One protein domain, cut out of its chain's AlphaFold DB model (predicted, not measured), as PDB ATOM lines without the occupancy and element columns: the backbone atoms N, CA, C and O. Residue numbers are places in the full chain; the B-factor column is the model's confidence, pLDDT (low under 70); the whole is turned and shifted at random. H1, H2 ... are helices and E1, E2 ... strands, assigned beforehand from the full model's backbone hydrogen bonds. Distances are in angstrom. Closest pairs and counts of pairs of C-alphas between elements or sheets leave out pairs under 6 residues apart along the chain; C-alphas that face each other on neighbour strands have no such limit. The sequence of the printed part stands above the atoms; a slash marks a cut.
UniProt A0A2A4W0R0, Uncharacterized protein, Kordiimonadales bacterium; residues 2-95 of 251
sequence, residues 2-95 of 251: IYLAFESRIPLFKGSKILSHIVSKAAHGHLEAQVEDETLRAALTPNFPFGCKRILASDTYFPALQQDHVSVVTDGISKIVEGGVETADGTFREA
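This is residues 2 to 95 of the 251 residues of an uncharacterized protein of Kordiimonadales bacterium (UniProt A0A2A4W0R0). A small three-stranded sheet, E1 to E3, makes one end of a long, open string of parts, and the short helices H1 and H2 make the other end. Between these ends run the long helix H3, with H4 turning back after it, then a wide unnamed loop that reaches back toward the H2 end before it returns to the short helix H5, and a long unnamed strip from H5 to the sheet. The helices form no tight core, and no two of them touch. The printed part has 94 residues with five named helices followed by three named strands, a mixed class of helices and strands, and the sheet is antiparallel in the order E1, E2, E3. The whole is loose, with a radius of gyration of the C-alphas of 17.5 A and spans of 51 by 25 by 25 A.

E1 is residues 77 to 81, 11.0 A from first to last C-alpha, and begins with C-alpha 77 at (315.626, 226.638, 222.128). E2 is residues 84 to 87, 10.0 A long, and E3 is residues 92 to 94, ending with C-alpha 94 at (325.682, 232.930, 228.031). H3, the longest helix, is residues 17 to 34 and 25.5 A long. H4 is residues 38 to 44, 9.8 A long, and H5 is residues 61 to 64. H1 is residues 2 to 7, with C-alpha 2 at (309.972, 196.191, 248.508), and H2 is residues 10 to 13.

The strands form a meander, each strand the antiparallel neighbour of the one before. E1 and E2 are a hairpin, with directions at 155 degrees; N 78 and O 86 are 2.9 A apart, within hydrogen-bond range. E2 and E3 are a hairpin too, at 153 degrees, with N 93 and O 85 at 2.9 A. None of the five helices is on the sheet. H3 and H4 are close but not clearly touching, with their closest C-alphas, those of Glu 32 and Arg 41, 7.1 A apart, at a steep tilt of 54 degrees, opposite ways. H3 and H5 are close but not clearly touching; their closest C-alphas, those of Gln 34 and Phe 62, are 6.6 A apart. H4 and H5 are apart. H2 and H3 are close but not clearly touching, with the C-alphas of Leu 12 and Leu 19 closest at 6.2 A. H1 and H2 meet only through their link. In H1, H3 and H4 every O i to N i+4 pair is within hydrogen-bond range; H2 and H5 are too short for such a pair.

The two C-alphas farthest apart, those of Leu 4 and Glu 82, are 51.9 A apart. Residues 2 to 10, of which 2 to 7 belong to H1, and residues 53 to 60 stand free. The links from H4 to H5, 16 residues, and from H5 to E1, 12 residues, are long. The printed part has no cut. Its mean pLDDT is 91.9, and no printed residue is under 70.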
ATOM      1  N   ILE A   2     309.916 195.229 249.637       86.06
ATOM      2  CA  ILE A   2     309.972 196.191 248.508       86.06
ATOM      3  C   ILE A   2     309.279 195.689 247.225       86.06
ATOM      4  O   ILE A   2     308.461 196.402 246.651       86.06
ATOM      5  N   TYR A   3     309.536 194.446 246.801       89.25
ATOM      6  CA  TYR A   3     308.908 193.873 245.600       89.25
ATOM      7  C   TYR A   3     307.371 193.928 245.636       89.25
ATOM      8  O   TYR A   3     306.745 194.347 244.666       89.25
ATOM      9  N   LEU A   4     306.761 193.534 246.761       89.00
ATOM     10  CA  LEU A   4     305.303 193.514 246.910       89.00
ATOM     11  C   LEU A   4     304.716 194.929 246.925       89.00
ATOM     12  O   LEU A   4     303.645 195.139 246.364       89.00
ATOM     13  N   ALA A   5     305.432 195.894 247.504       86.94
ATOM     14  CA  ALA A   5     305.036 197.301 247.503       86.94
ATOM     15  C   ALA A   5     305.081 197.937 246.104       86.94
ATOM     16  O   ALA A   5     304.331 198.868 245.821       86.94
ATOM     17  N   PHE A   6     305.960 197.457 245.222       87.94
ATOM     18  CA  PHE A   6     305.970 197.852 243.817       87.94
ATOM     19  C   PHE A   6     304.880 197.137 243.023       87.94
ATOM     20  O   PHE A   6     304.128 197.777 242.292       87.94
ATOM     21  N   GLU A   7     304.731 195.825 243.204       90.12
ATOM     22  CA  GLU A   7     303.722 195.025 242.505       90.12
ATOM     23  C   GLU A   7     302.284 195.462 242.843       90.12
ATOM     24  O   GLU A   7     301.418 195.459 241.964       90.12
ATOM     25  N   SER A   8     302.025 195.923 244.071       87.62
ATOM     26  CA  SER A   8     300.715 196.441 244.488       87.62
ATOM     27  C   SER A   8     300.295 197.731 243.774       87.62
ATOM     28  O   SER A   8     299.122 198.094 243.832       87.62
ATOM     29  N   ARG A   9     301.204 198.404 243.052       86.44
ATOM     30  CA  ARG A   9     300.932 199.652 242.315       86.44
ATOM     31  C   ARG A   9     300.225 199.433 240.981       86.44
ATOM     32  O   ARG A   9     299.743 200.394 240.397       86.44
ATOM     33  N   ILE A  10     300.108 198.195 240.493       86.12
ATOM     34  CA  ILE A  10     299.448 197.882 239.211       86.12
ATOM     35  C   ILE A  10     298.073 198.546 239.009       86.12
ATOM     36  O   ILE A  10     297.832 199.046 237.909       86.12
ATOM     37  N   PRO A  11     297.164 198.596 240.005       85.81
ATOM     38  CA  PRO A  11     295.866 199.248 239.842       85.81
ATOM     39  C   PRO A  11     295.951 200.728 239.439       85.81
ATOM     40  O   PRO A  11     295.050 201.202 238.750       85.81
ATOM     41  N   LEU A  12     297.038 201.435 239.786       81.69
ATOM     42  CA  LEU A  12     297.276 202.828 239.376       81.69
ATOM     43  C   LEU A  12     297.351 202.976 237.861       81.69
ATOM     44  O   LEU A  12     296.843 203.939 237.297       81.69
ATOM     45  N   PHE A  13     297.940 201.989 237.193       82.50
ATOM     46  CA  PHE A  13     298.182 202.048 235.758       82.50
ATOM     47  C   PHE A  13     296.996 201.547 234.926       82.50
ATOM     48  O   PHE A  13     296.931 201.797 233.724       82.50
ATOM     49  N   LYS A  14     296.001 200.912 235.560       82.62
ATOM     50  CA  LYS A  14     294.780 200.403 234.911       82.62
ATOM     51  C   LYS A  14     293.718 201.476 234.615       82.62
ATOM     52  O   LYS A  14     292.571 201.134 234.357       82.62
ATOM     53  N   GLY A  15     294.079 202.758 234.680       75.44
ATOM     54  CA  GLY A  15     293.207 203.861 234.258       75.44
ATOM     55  C   GLY A  15     292.083 204.226 235.225       75.44
ATOM     56  O   GLY A  15     291.132 204.894 234.821       75.44
ATOM     57  N   SER A  16     292.176 203.830 236.499       81.25
ATOM     58  CA  SER A  16     291.228 204.278 237.526       81.25
ATOM     59  C   SER A  16     291.317 205.795 237.706       81.25
ATOM     60  O   SER A  16     292.309 206.306 238.228       81.25
ATOM     61  N   LYS A  17     290.268 206.520 237.297       77.69
ATOM     62  CA  LYS A  17     290.201 207.989 237.412       77.69
ATOM     63  C   LYS A  17     290.302 208.457 238.864       77.69
ATOM     64  O   LYS A  17     291.008 209.419 239.139       77.69
ATOM     65  N   ILE A  18     289.648 207.747 239.784       84.12
ATOM     66  CA  ILE A  18     289.654 208.066 241.218       84.12
ATOM     67  C   ILE A  18     291.071 207.948 241.774       84.12
ATOM     68  O   ILE A  18     291.579 208.869 242.405       84.12
ATOM     69  N   LEU A  19     291.730 206.822 241.502       83.19
ATOM     70  CA  LEU A  19     293.055 206.565 242.045       83.19
ATOM     71  C   LEU A  19     294.109 207.488 241.411       83.19
ATOM     72  O   LEU A  19     294.974 207.998 242.116       83.19
ATOM     73  N   SER A  20     293.986 207.761 240.108       80.81
ATOM     74  CA  SER A  20     294.798 208.763 239.411       80.81
ATOM     75  C   SER A  20     294.627 210.154 240.027       80.81
ATOM     76  O   SER A  20     295.619 210.820 240.302       80.81
ATOM     77  N   HIS A  21     293.395 210.571 240.334       84.19
ATOM     78  CA  HIS A  21     293.132 211.862 240.968       84.19
ATOM     79  C   HIS A  21     293.736 211.958 242.377       84.19
ATOM     80  O   HIS A  21     294.398 212.944 242.686       84.19
ATOM     81  N   ILE A  22     293.570 210.922 243.208       88.31
ATOM     82  CA  ILE A  22     294.145 210.875 244.563       88.31
ATOM     83  C   ILE A  22     295.668 210.997 244.509       88.31
ATOM     84  O   ILE A  22     296.251 211.810 245.225       88.31
ATOM     85  N   VAL A  23     296.320 210.212 243.648       87.94
ATOM     86  CA  VAL A  23     297.782 210.225 243.551       87.94
ATOM     87  C   VAL A  23     298.294 211.500 242.893       87.94
ATOM     88  O   VAL A  23     299.305 212.034 243.335       87.94
ATOM     89  N   SER A  24     297.575 212.041 241.908       88.38
ATOM     90  CA  SER A  24     297.876 213.356 241.348       88.38
ATOM     91  C   SER A  24     297.837 214.423 242.441       88.38
ATOM     92  O   SER A  24     298.806 215.157 242.598       88.38
ATOM     93  N   LYS A  25     296.787 214.461 243.269       91.19
ATOM     94  CA  LYS A  25     296.680 215.416 244.380       91.19
ATOM     95  C   LYS A  25     297.819 215.259 245.390       91.19
ATOM     96  O   LYS A  25     298.387 216.256 245.817       91.19
ATOM     97  N   ALA A  26     298.186 214.025 245.735       92.69
ATOM     98  CA  ALA A  26     299.327 213.767 246.614       92.69
ATOM     99  C   ALA A  26     300.656 214.250 246.003       92.69
ATOM    100  O   ALA A  26     301.482 214.815 246.711       92.69
ATOM    101  N   ALA A  27     300.853 214.066 244.694       92.44
ATOM    102  CA  ALA A  27     302.042 214.536 243.990       92.44
ATOM    103  C   ALA A  27     302.112 216.071 243.914       92.44
ATOM    104  O   ALA A  27     303.179 216.632 244.141       92.44
ATOM    105  N   HIS A  28     300.985 216.746 243.658       92.88
ATOM    106  CA  HIS A  28     300.918 218.213 243.682       92.88
ATOM    107  C   HIS A  28     301.178 218.752 245.090       92.88
ATOM    108  O   HIS A  28     302.000 219.643 245.241       92.88
ATOM    109  N   GLY A  29     300.586 218.149 246.125       94.62
ATOM    110  CA  GLY A  29     300.864 218.532 247.512       94.62
ATOM    111  C   GLY A  29     302.328 218.315 247.914       94.62
ATOM    112  O   GLY A  29     302.888 219.111 248.659       94.62
ATOM    113  N   HIS A  30     302.982 217.268 247.396       94.81
ATOM    114  CA  HIS A  30     304.420 217.077 247.594       94.81
ATOM    115  C   HIS A  30     305.246 218.171 246.901       94.81
ATOM    116  O   HIS A  30     306.175 218.686 247.510       94.81
ATOM    117  N   LEU A  31     304.893 218.551 245.669       95.50
ATOM    118  CA  LEU A  31     305.539 219.659 244.963       95.50
ATOM    119  C   LEU A  31     305.341 220.989 245.710       95.50
ATOM    120  O   LEU A  31     306.308 221.706 245.929       95.50
ATOM    121  N   GLU A  32     304.118 221.284 246.155       95.56
ATOM    122  CA  GLU A  32     303.792 222.474 246.954       95.56
ATOM    123  C   GLU A  32     304.596 222.539 248.256       95.56
ATOM    124  O   GLU A  32     305.083 223.603 248.622       95.56
ATOM    125  N   ALA A  33     304.781 221.404 248.930       95.50
ATOM    126  CA  ALA A  33     305.558 221.324 250.164       95.50
ATOM    127  C   ALA A  33     307.081 221.401 249.954       95.50
ATOM    128  O   ALA A  33     307.814 221.557 250.926       95.50
ATOM    129  N   GLN A  34     307.570 221.207 248.726       96.19
ATOM    130  CA  GLN A  34     309.002 221.204 248.405       96.19
ATOM    131  C   GLN A  34     309.459 222.472 247.687       96.19
ATOM    132  O   GLN A  34     310.643 222.784 247.751       96.19
ATOM    133  N   VAL A  35     308.558 223.159 246.981       97.19
ATOM    134  CA  VAL A  35     308.869 224.314 246.133       97.19
ATOM    135  C   VAL A  35     308.049 225.508 246.590       97.19
ATOM    136  O   VAL A  35     306.838 225.551 246.355       97.19
ATOM    137  N   GLU A  36     308.702 226.472 247.237       93.19
ATOM    138  CA  GLU A  36     308.042 227.641 247.832       93.19
ATOM    139  C   GLU A  36     307.570 228.644 246.769       93.19
ATOM    140  O   GLU A  36     306.422 229.086 246.822       93.19
ATOM    141  N   ASP A  37     308.416 228.938 245.776       96.38
ATOM    142  CA  ASP A  37     308.128 229.899 244.706       96.38
ATOM    143  C   ASP A  37     307.015 229.410 243.761       96.38
ATOM    144  O   ASP A  37     307.096 228.334 243.160       96.38
ATOM    145  N   GLU A  38     305.963 230.217 243.608       95.75
ATOM    146  CA  GLU A  38     304.780 229.855 242.819       95.75
ATOM    147  C   GLU A  38     305.072 229.760 241.315       95.75
ATOM    148  O   GLU A  38     304.499 228.909 240.628       95.75
ATOM    149  N   THR A  39     305.983 230.591 240.802       95.69
ATOM    150  CA  THR A  39     306.330 230.623 239.374       95.69
ATOM    151  C   THR A  39     307.093 229.360 238.984       95.69
ATOM    152  O   THR A  39     306.733 228.671 238.025       95.69
ATOM    153  N   LEU A  40     308.101 228.996 239.777       96.94
ATOM    154  CA  LEU A  40     308.855 227.760 239.642       96.94
ATOM    155  C   LEU A  40     307.937 226.548 239.813       96.94
ATOM    156  O   LEU A  40     307.998 225.606 239.023       96.94
ATOM    157  N   ARG A  41     307.023 226.578 240.788       96.75
ATOM    158  CA  ARG A  41     306.040 225.506 240.981       96.75
ATOM    159  C   ARG A  41     305.173 225.295 239.741       96.75
ATOM    160  O   ARG A  41     304.965 224.151 239.333       96.75
ATOM    161  N   ALA A  42     304.694 226.371 239.119       95.50
ATOM    162  CA  ALA A  42     303.929 226.293 237.879       95.50
ATOM    163  C   ALA A  42     304.765 225.695 236.734       95.50
ATOM    164  O   ALA A  42     304.289 224.793 236.046       95.50
ATOM    165  N   ALA A  43     306.027 226.116 236.587       95.88
ATOM    166  CA  ALA A  43     306.950 225.581 235.581       95.88
ATOM    167  C   ALA A  43     307.245 224.078 235.769       95.88
ATOM    168  O   ALA A  43     307.405 223.344 234.792       95.88
ATOM    169  N   LEU A  44     307.289 223.604 237.017       95.44
ATOM    170  CA  LEU A  44     307.551 222.201 237.357       95.44
ATOM    171  C   LEU A  44     306.301 221.313 237.340       95.44
ATOM    172  O   LEU A  44     306.429 220.087 237.392       95.44
ATOM    173  N   THR A  45     305.103 221.896 237.263       94.06
ATOM    174  CA  THR A  45     303.841 221.151 237.294       94.06
ATOM    175  C   THR A  45     303.551 220.514 235.927       94.06
ATOM    176  O   THR A  45     303.314 221.221 234.946       94.06
ATOM    177  N   PRO A  46     303.516 219.171 235.814       90.12
ATOM    178  CA  PRO A  46     303.272 218.520 234.533       90.12
ATOM    179  C   PRO A  46     301.828 218.687 234.043       90.12
ATOM    180  O   PRO A  46     300.875 218.491 234.790       90.12
ATOM    181  N   ASN A  47     301.652 218.905 232.738       87.19
ATOM    182  CA  ASN A  47     300.339 219.010 232.084       87.19
ATOM    183  C   ASN A  47     299.770 217.663 231.588       87.19
ATOM    184  O   ASN A  47     298.912 217.624 230.704       87.19
ATOM    185  N   PHE A  48     300.259 216.544 232.123       85.56
ATOM    186  CA  PHE A  48     299.848 215.197 231.729       85.56
ATOM    187  C   PHE A  48     299.467 214.338 232.943       85.56
ATOM    188  O   PHE A  48     299.944 214.586 234.050       85.56
ATOM    189  N   PRO A  49     298.639 213.288 232.761       82.50
ATOM    190  CA  PRO A  49     298.197 212.451 233.871       82.50
ATOM    191  C   PRO A  49     299.352 211.762 234.602       82.50
ATOM    192  O   PRO A  49     300.307 211.273 233.982       82.50
ATOM    193  N   PHE A  50     299.219 211.638 235.924       84.62
ATOM    194  CA  PHE A  50     300.171 210.902 236.751       84.62
ATOM    195  C   PHE A  50     300.341 209.460 236.246       84.62
ATOM    196  O   PHE A  50     299.372 208.763 235.943       84.62
ATOM    197  N   GLY A  51     301.592 209.003 236.139       81.50
ATOM    198  CA  GLY A  51     301.919 207.669 235.632       81.50
ATOM    199  C   GLY A  51     301.846 207.513 234.107       81.50
ATOM    200  O   GLY A  51     302.150 206.426 233.614       81.50
ATOM    201  N   CYS A  52     301.510 208.569 233.345       83.81
ATOM    202  CA  CYS A  52     301.657 208.533 231.885       83.81
ATOM    203  C   CYS A  52     303.114 208.267 231.472       83.81
ATOM    204  O   CYS A  52     303.381 207.514 230.532       83.81
ATOM    205  N   LYS A  53     304.055 208.901 232.173       86.81
ATOM    206  CA  LYS A  53     305.496 208.710 232.011       86.81
ATOM    207  C   LYS A  53     306.056 208.009 233.245       86.81
ATOM    208  O   LYS A  53     305.425 207.994 234.305       86.81
ATOM    209  N   ARG A  54     307.248 207.427 233.104       86.19
ATOM    210  CA  ARG A  54     307.956 206.802 234.225       86.19
ATOM    211  C   ARG A  54     308.248 207.853 235.293       86.19
ATOM    212  O   ARG A  54     308.846 208.879 234.992       86.19
ATOM    213  N   ILE A  55     307.837 207.565 236.523       86.69
ATOM    214  CA  ILE A  55     308.106 208.426 237.676       86.69
ATOM    215  C   ILE A  55     309.594 208.319 238.008       86.69
ATOM    216  O   ILE A  55     310.127 207.210 238.117       86.69
ATOM    217  N   LEU A  56     310.240 209.470 238.158       88.00
ATOM    218  CA  LEU A  56     311.611 209.585 238.638       88.00
ATOM    219  C   LEU A  56     311.572 209.901 240.133       88.00
ATOM    220  O   LEU A  56     310.699 210.636 240.586       88.00
ATOM    221  N   ALA A  57     312.492 209.310 240.888       86.81
ATOM    222  CA  ALA A  57     312.650 209.568 242.311       86.81
ATOM    223  C   ALA A  57     314.004 210.244 242.526       86.81
ATOM    224  O   ALA A  57     315.017 209.758 242.022       86.81
ATOM    225  N   SER A  58     314.001 211.365 243.236       92.69
ATOM    226  CA  SER A  58     315.202 212.108 243.595       92.69
ATOM    227  C   SER A  58     314.914 212.928 244.841       92.69
ATOM    228  O   SER A  58     313.916 213.643 244.883       92.69
ATOM    229  N   ASP A  59     315.816 212.846 245.813       92.38
ATOM    230  CA  ASP A  59     315.758 213.659 247.028       92.38
ATOM    231  C   ASP A  59     316.418 215.037 246.824       92.38
ATOM    232  O   ASP A  59     316.303 215.917 247.670       92.38
ATOM    233  N   THR A  60     317.118 215.241 245.702       95.50
ATOM    234  CA  THR A  60     317.936 216.437 245.442       95.50
ATOM    235  C   THR A  60     317.419 217.311 244.304       95.50
ATOM    236  O   THR A  60     317.877 218.441 244.167       95.50
ATOM    237  N   TYR A  61     316.455 216.837 243.509       96.31
ATOM    238  CA  TYR A  61     315.974 217.559 242.329       96.31
ATOM    239  C   TYR A  61     315.325 218.908 242.675       96.31
ATOM    240  O   TYR A  61     315.813 219.939 242.228       96.31
ATOM    241  N   PHE A  62     314.272 218.934 243.500       96.62
ATOM    242  CA  PHE A  62     313.615 220.199 243.862       96.62
ATOM    243  C   PHE A  62     314.503 221.149 244.683       96.62
ATOM    244  O   PHE A  62     314.483 222.344 244.390       96.62
ATOM    245  N   PRO A  63     315.321 220.676 245.649       96.25
ATOM    246  CA  PRO A  63     316.282 221.547 246.325       96.25
ATOM    247  C   PRO A  63     317.304 222.183 245.377       96.25
ATOM    248  O   PRO A  63     317.637 223.352 245.538       96.25
ATOM    249  N   ALA A  64     317.792 221.446 244.373       97.12
ATOM    250  CA  ALA A  64     318.759 221.980 243.415       97.12
ATOM    251  C   ALA A  64     318.167 223.103 242.549       97.12
ATOM    252  O   ALA A  64     318.854 224.076 242.262       97.12
ATOM    253  N   LEU A  65     316.890 223.003 242.169       97.19
ATOM    254  CA  LEU A  65     316.220 224.007 241.332       97.19
ATOM    255  C   LEU A  65     315.896 225.322 242.052       97.19
ATOM    256  O   LEU A  65     315.488 226.273 241.396       97.19
ATOM    257  N   GLN A  66     316.057 225.368 243.376       96.75
ATOM    258  CA  GLN A  66     315.764 226.536 244.212       96.75
ATOM    259  C   GLN A  66     317.025 227.260 244.699       96.75
ATOM    260  O   GLN A  66     316.927 228.172 245.512       96.75
ATOM    261  N   GLN A  67     318.215 226.847 244.258       97.62
ATOM    262  CA  GLN A  67     319.453 227.529 244.642       97.62
ATOM    263  C   GLN A  67     319.587 228.863 243.901       97.62
ATOM    264  O   GLN A  67     319.269 228.942 242.719       97.62
ATOM    265  N   ASP A  68     320.149 229.878 244.562       97.44
ATOM    266  CA  ASP A  68     320.261 231.251 244.036       97.44
ATOM    267  C   ASP A  68     320.969 231.361 242.671       97.44
ATOM    268  O   ASP A  68     320.766 232.319 241.930       97.44
ATOM    269  N   HIS A  69     321.813 230.385 242.329       96.75
ATOM    270  CA  HIS A  69     322.564 230.337 241.071       96.75
ATOM    271  C   HIS A  69     321.916 229.446 239.998       96.75
ATOM    272  O   HIS A  69     322.546 229.151 238.981       96.75
ATOM    273  N   VAL A  70     320.681 228.985 240.212       97.44
ATOM    274  CA  VAL A  70     319.954 228.110 239.286       97.44
ATOM    275  C   VAL A  70     318.724 228.831 238.750       97.44
ATOM    276  O   VAL A  70     317.890 229.329 239.494       97.44
ATOM    277  N   SER A  71     318.600 228.864 237.423       95.25
ATOM    278  CA  SER A  71     317.427 229.389 236.721       95.25
ATOM    279  C   SER A  71     316.755 228.279 235.921       95.25
ATOM    280  O   SER A  71     317.419 227.576 235.157       95.25
ATOM    281  N   VAL A  72     315.434 228.137 236.052       96.38
ATOM    282  CA  VAL A  72     314.639 227.236 235.205       96.38
ATOM    283  C   VAL A  72     314.073 228.019 234.028       96.38
ATOM    284  O   VAL A  72     313.295 228.950 234.211       96.38
ATOM    285  N   VAL A  73     314.453 227.621 232.815       95.44
ATOM    286  CA  VAL A  73     313.989 228.234 231.565       95.44
ATOM    287  C   VAL A  73     313.157 227.209 230.802       95.44
ATOM    288  O   VAL A  73     313.653 226.136 230.458       95.44
ATOM    289  N   THR A  74     311.883 227.523 230.562       95.19
ATOM    290  CA  THR A  74     310.938 226.637 229.857       95.19
ATOM    291  C   THR A  74     310.740 227.000 228.388       95.19
ATOM    292  O   THR A  74     310.052 226.273 227.669       95.19
ATOM    293  N   ASP A  75     311.315 228.116 227.943       95.38
ATOM    294  CA  ASP A  75     311.246 228.568 226.558       95.38
ATOM    295  C   ASP A  75     311.925 227.580 225.608       95.38
ATOM    296  O   ASP A  75     312.920 226.929 225.935       95.38
ATOM    297  N   GLY A  76     311.383 227.471 224.395       95.69
ATOM    298  CA  GLY A  76     311.995 226.661 223.349       95.69
ATOM    299  C   GLY A  76     313.392 227.174 222.996       95.69
ATOM    300  O   GLY A  76     313.640 228.376 223.002       95.69
ATOM    301  N   ILE A  77     314.303 226.269 222.647       96.81
ATOM    302  CA  ILE A  77     315.626 226.638 222.128       96.81
ATOM    303  C   ILE A  77     315.493 226.932 220.630       96.81
ATOM    304  O   ILE A  77     314.972 226.099 219.890       96.81
ATOM    305  N   SER A  78     315.975 228.097 220.190       97.06
ATOM    306  CA  SER A  78     316.009 228.481 218.774       97.06
ATOM    307  C   SER A  78     317.270 227.944 218.094       97.06
ATOM    308  O   SER A  78     317.196 227.230 217.094       97.06
ATOM    309  N   LYS A  79     318.441 228.236 218.672       97.00
ATOM    310  CA  LYS A  79     319.741 227.744 218.199       97.00
ATOM    311  C   LYS A  79     320.796 227.843 219.299       97.00
ATOM    312  O   LYS A  79     320.665 228.609 220.251       97.00
ATOM    313  N   ILE A  80     321.859 227.068 219.123       97.38
ATOM    314  CA  ILE A  80     323.099 227.194 219.887       97.38
ATOM    315  C   ILE A  80     324.059 228.022 219.038       97.38
ATOM    316  O   ILE A  80     324.192 227.768 217.838       97.38
ATOM    317  N   VAL A  81     324.689 229.020 219.645       96.06
ATOM    318  CA  VAL A  81     325.641 229.924 218.991       96.06
ATOM    319  C   VAL A  81     326.940 229.964 219.789       96.06
ATOM    320  O   VAL A  81     327.044 229.379 220.867       96.06
ATOM    321  N   GLU A  82     327.956 230.629 219.246       96.25
ATOM    322  CA  GLU A  82     329.194 230.857 219.984       96.25
ATOM    323  C   GLU A  82     328.898 231.583 221.308       96.25
ATOM    324  O   GLU A  82     328.174 232.577 221.333       96.25
ATOM    325  N   GLY A  83     329.411 231.037 222.413       95.38
ATOM    326  CA  GLY A  83     329.241 231.588 223.758       95.38
ATOM    327  C   GLY A  83     327.908 231.288 224.453       95.38
ATOM    328  O   GLY A  83     327.755 231.687 225.606       95.38
ATOM    329  N   GLY A  84     326.934 230.609 223.825       97.06
ATOM    330  CA  GLY A  84     325.682 230.312 224.531       97.06
ATOM    331  C   GLY A  84     324.501 229.781 223.716       97.06
ATOM    332  O   GLY A  84     324.636 229.172 222.652       97.06
ATOM    333  N   VAL A  85     323.303 229.998 224.261       97.56
ATOM    334  CA  VAL A  85     322.024 229.509 223.727       97.56
ATOM    335  C   VAL A  85     321.076 230.681 223.495       97.56
ATOM    336  O   VAL A  85     320.848 231.487 224.393       97.56
ATOM    337  N   GLU A  86     320.480 230.754 222.305       97.50
ATOM    338  CA  GLU A  86     319.368 231.667 222.030       97.50
ATOM    339  C   GLU A  86     318.034 230.929 222.209       97.50
ATOM    340  O   GLU A  86     317.771 229.910 221.553       97.50
ATOM    341  N   THR A  87     317.180 231.445 223.093       96.75
ATOM    342  CA  THR A  87     315.817 230.939 223.301       96.75
ATOM    343  C   THR A  87     314.813 231.617 222.362       96.75
ATOM    344  O   THR A  87     315.096 232.627 221.720       96.75
ATOM    345  N   ALA A  88     313.636 231.012 222.199       96.44
ATOM    346  CA  ALA A  88     312.613 231.434 221.237       96.44
ATOM    347  C   ALA A  88     311.967 232.792 221.571       96.44
ATOM    348  O   ALA A  88     311.357 233.410 220.702       96.44
ATOM    349  N   ASP A  89     312.120 233.258 222.809       94.31
ATOM    350  CA  ASP A  89     311.767 234.603 223.273       94.31
ATOM    351  C   ASP A  89     312.762 235.687 222.804       94.31
ATOM    352  O   ASP A  89     312.528 236.872 223.023       94.31
ATOM    353  N   GLY A  90     313.861 235.296 222.146       93.81
ATOM    354  CA  GLY A  90     314.923 236.192 221.691       93.81
ATOM    355  C   GLY A  90     315.996 236.474 222.746       93.81
ATOM    356  O   GLY A  90     316.919 237.240 222.475       93.81
ATOM    357  N   THR A  91     315.909 235.861 223.930       96.81
ATOM    358  CA  THR A  91     316.911 236.034 224.986       96.81
ATOM    359  C   THR A  91     318.167 235.224 224.664       96.81
ATOM    360  O   THR A  91     318.111 234.011 224.450       96.81
ATOM    361  N   PHE A  92     319.325 235.887 224.672       97.50
ATOM    362  CA  PHE A  92     320.623 235.215 224.643       97.50
ATOM    363  C   PHE A  92     321.049 234.834 226.062       97.50
ATOM    364  O   PHE A  92     321.002 235.657 226.978       97.50
ATOM    365  N   ARG A  93     321.466 233.580 226.243       95.94
ATOM    366  CA  ARG A  93     321.915 233.030 227.522       95.94
ATOM    367  C   ARG A  93     323.346 232.548 227.372       95.94
ATOM    368  O   ARG A  93     323.591 231.554 226.689       95.94
ATOM    369  N   GLU A  94     324.263 233.271 228.000       97.69
ATOM    370  CA  GLU A  94     325.682 232.930 228.031       97.69
ATOM    371  C   GLU A  94     325.891 231.578 228.725       97.69
ATOM    372  O   GLU A  94     325.255 231.278 229.740       97.69
ATOM    373  N   ALA A  95     326.750 230.742 228.146       96.94
ATOM    374  CA  ALA A  95     327.108 229.453 228.712       96.94
ATOM    375  C   ALA A  95     328.521 229.041 228.288       96.94
ATOM    376  O   ALA A  95     328.788 228.827 227.105       96.94
TER     377      ALA A  95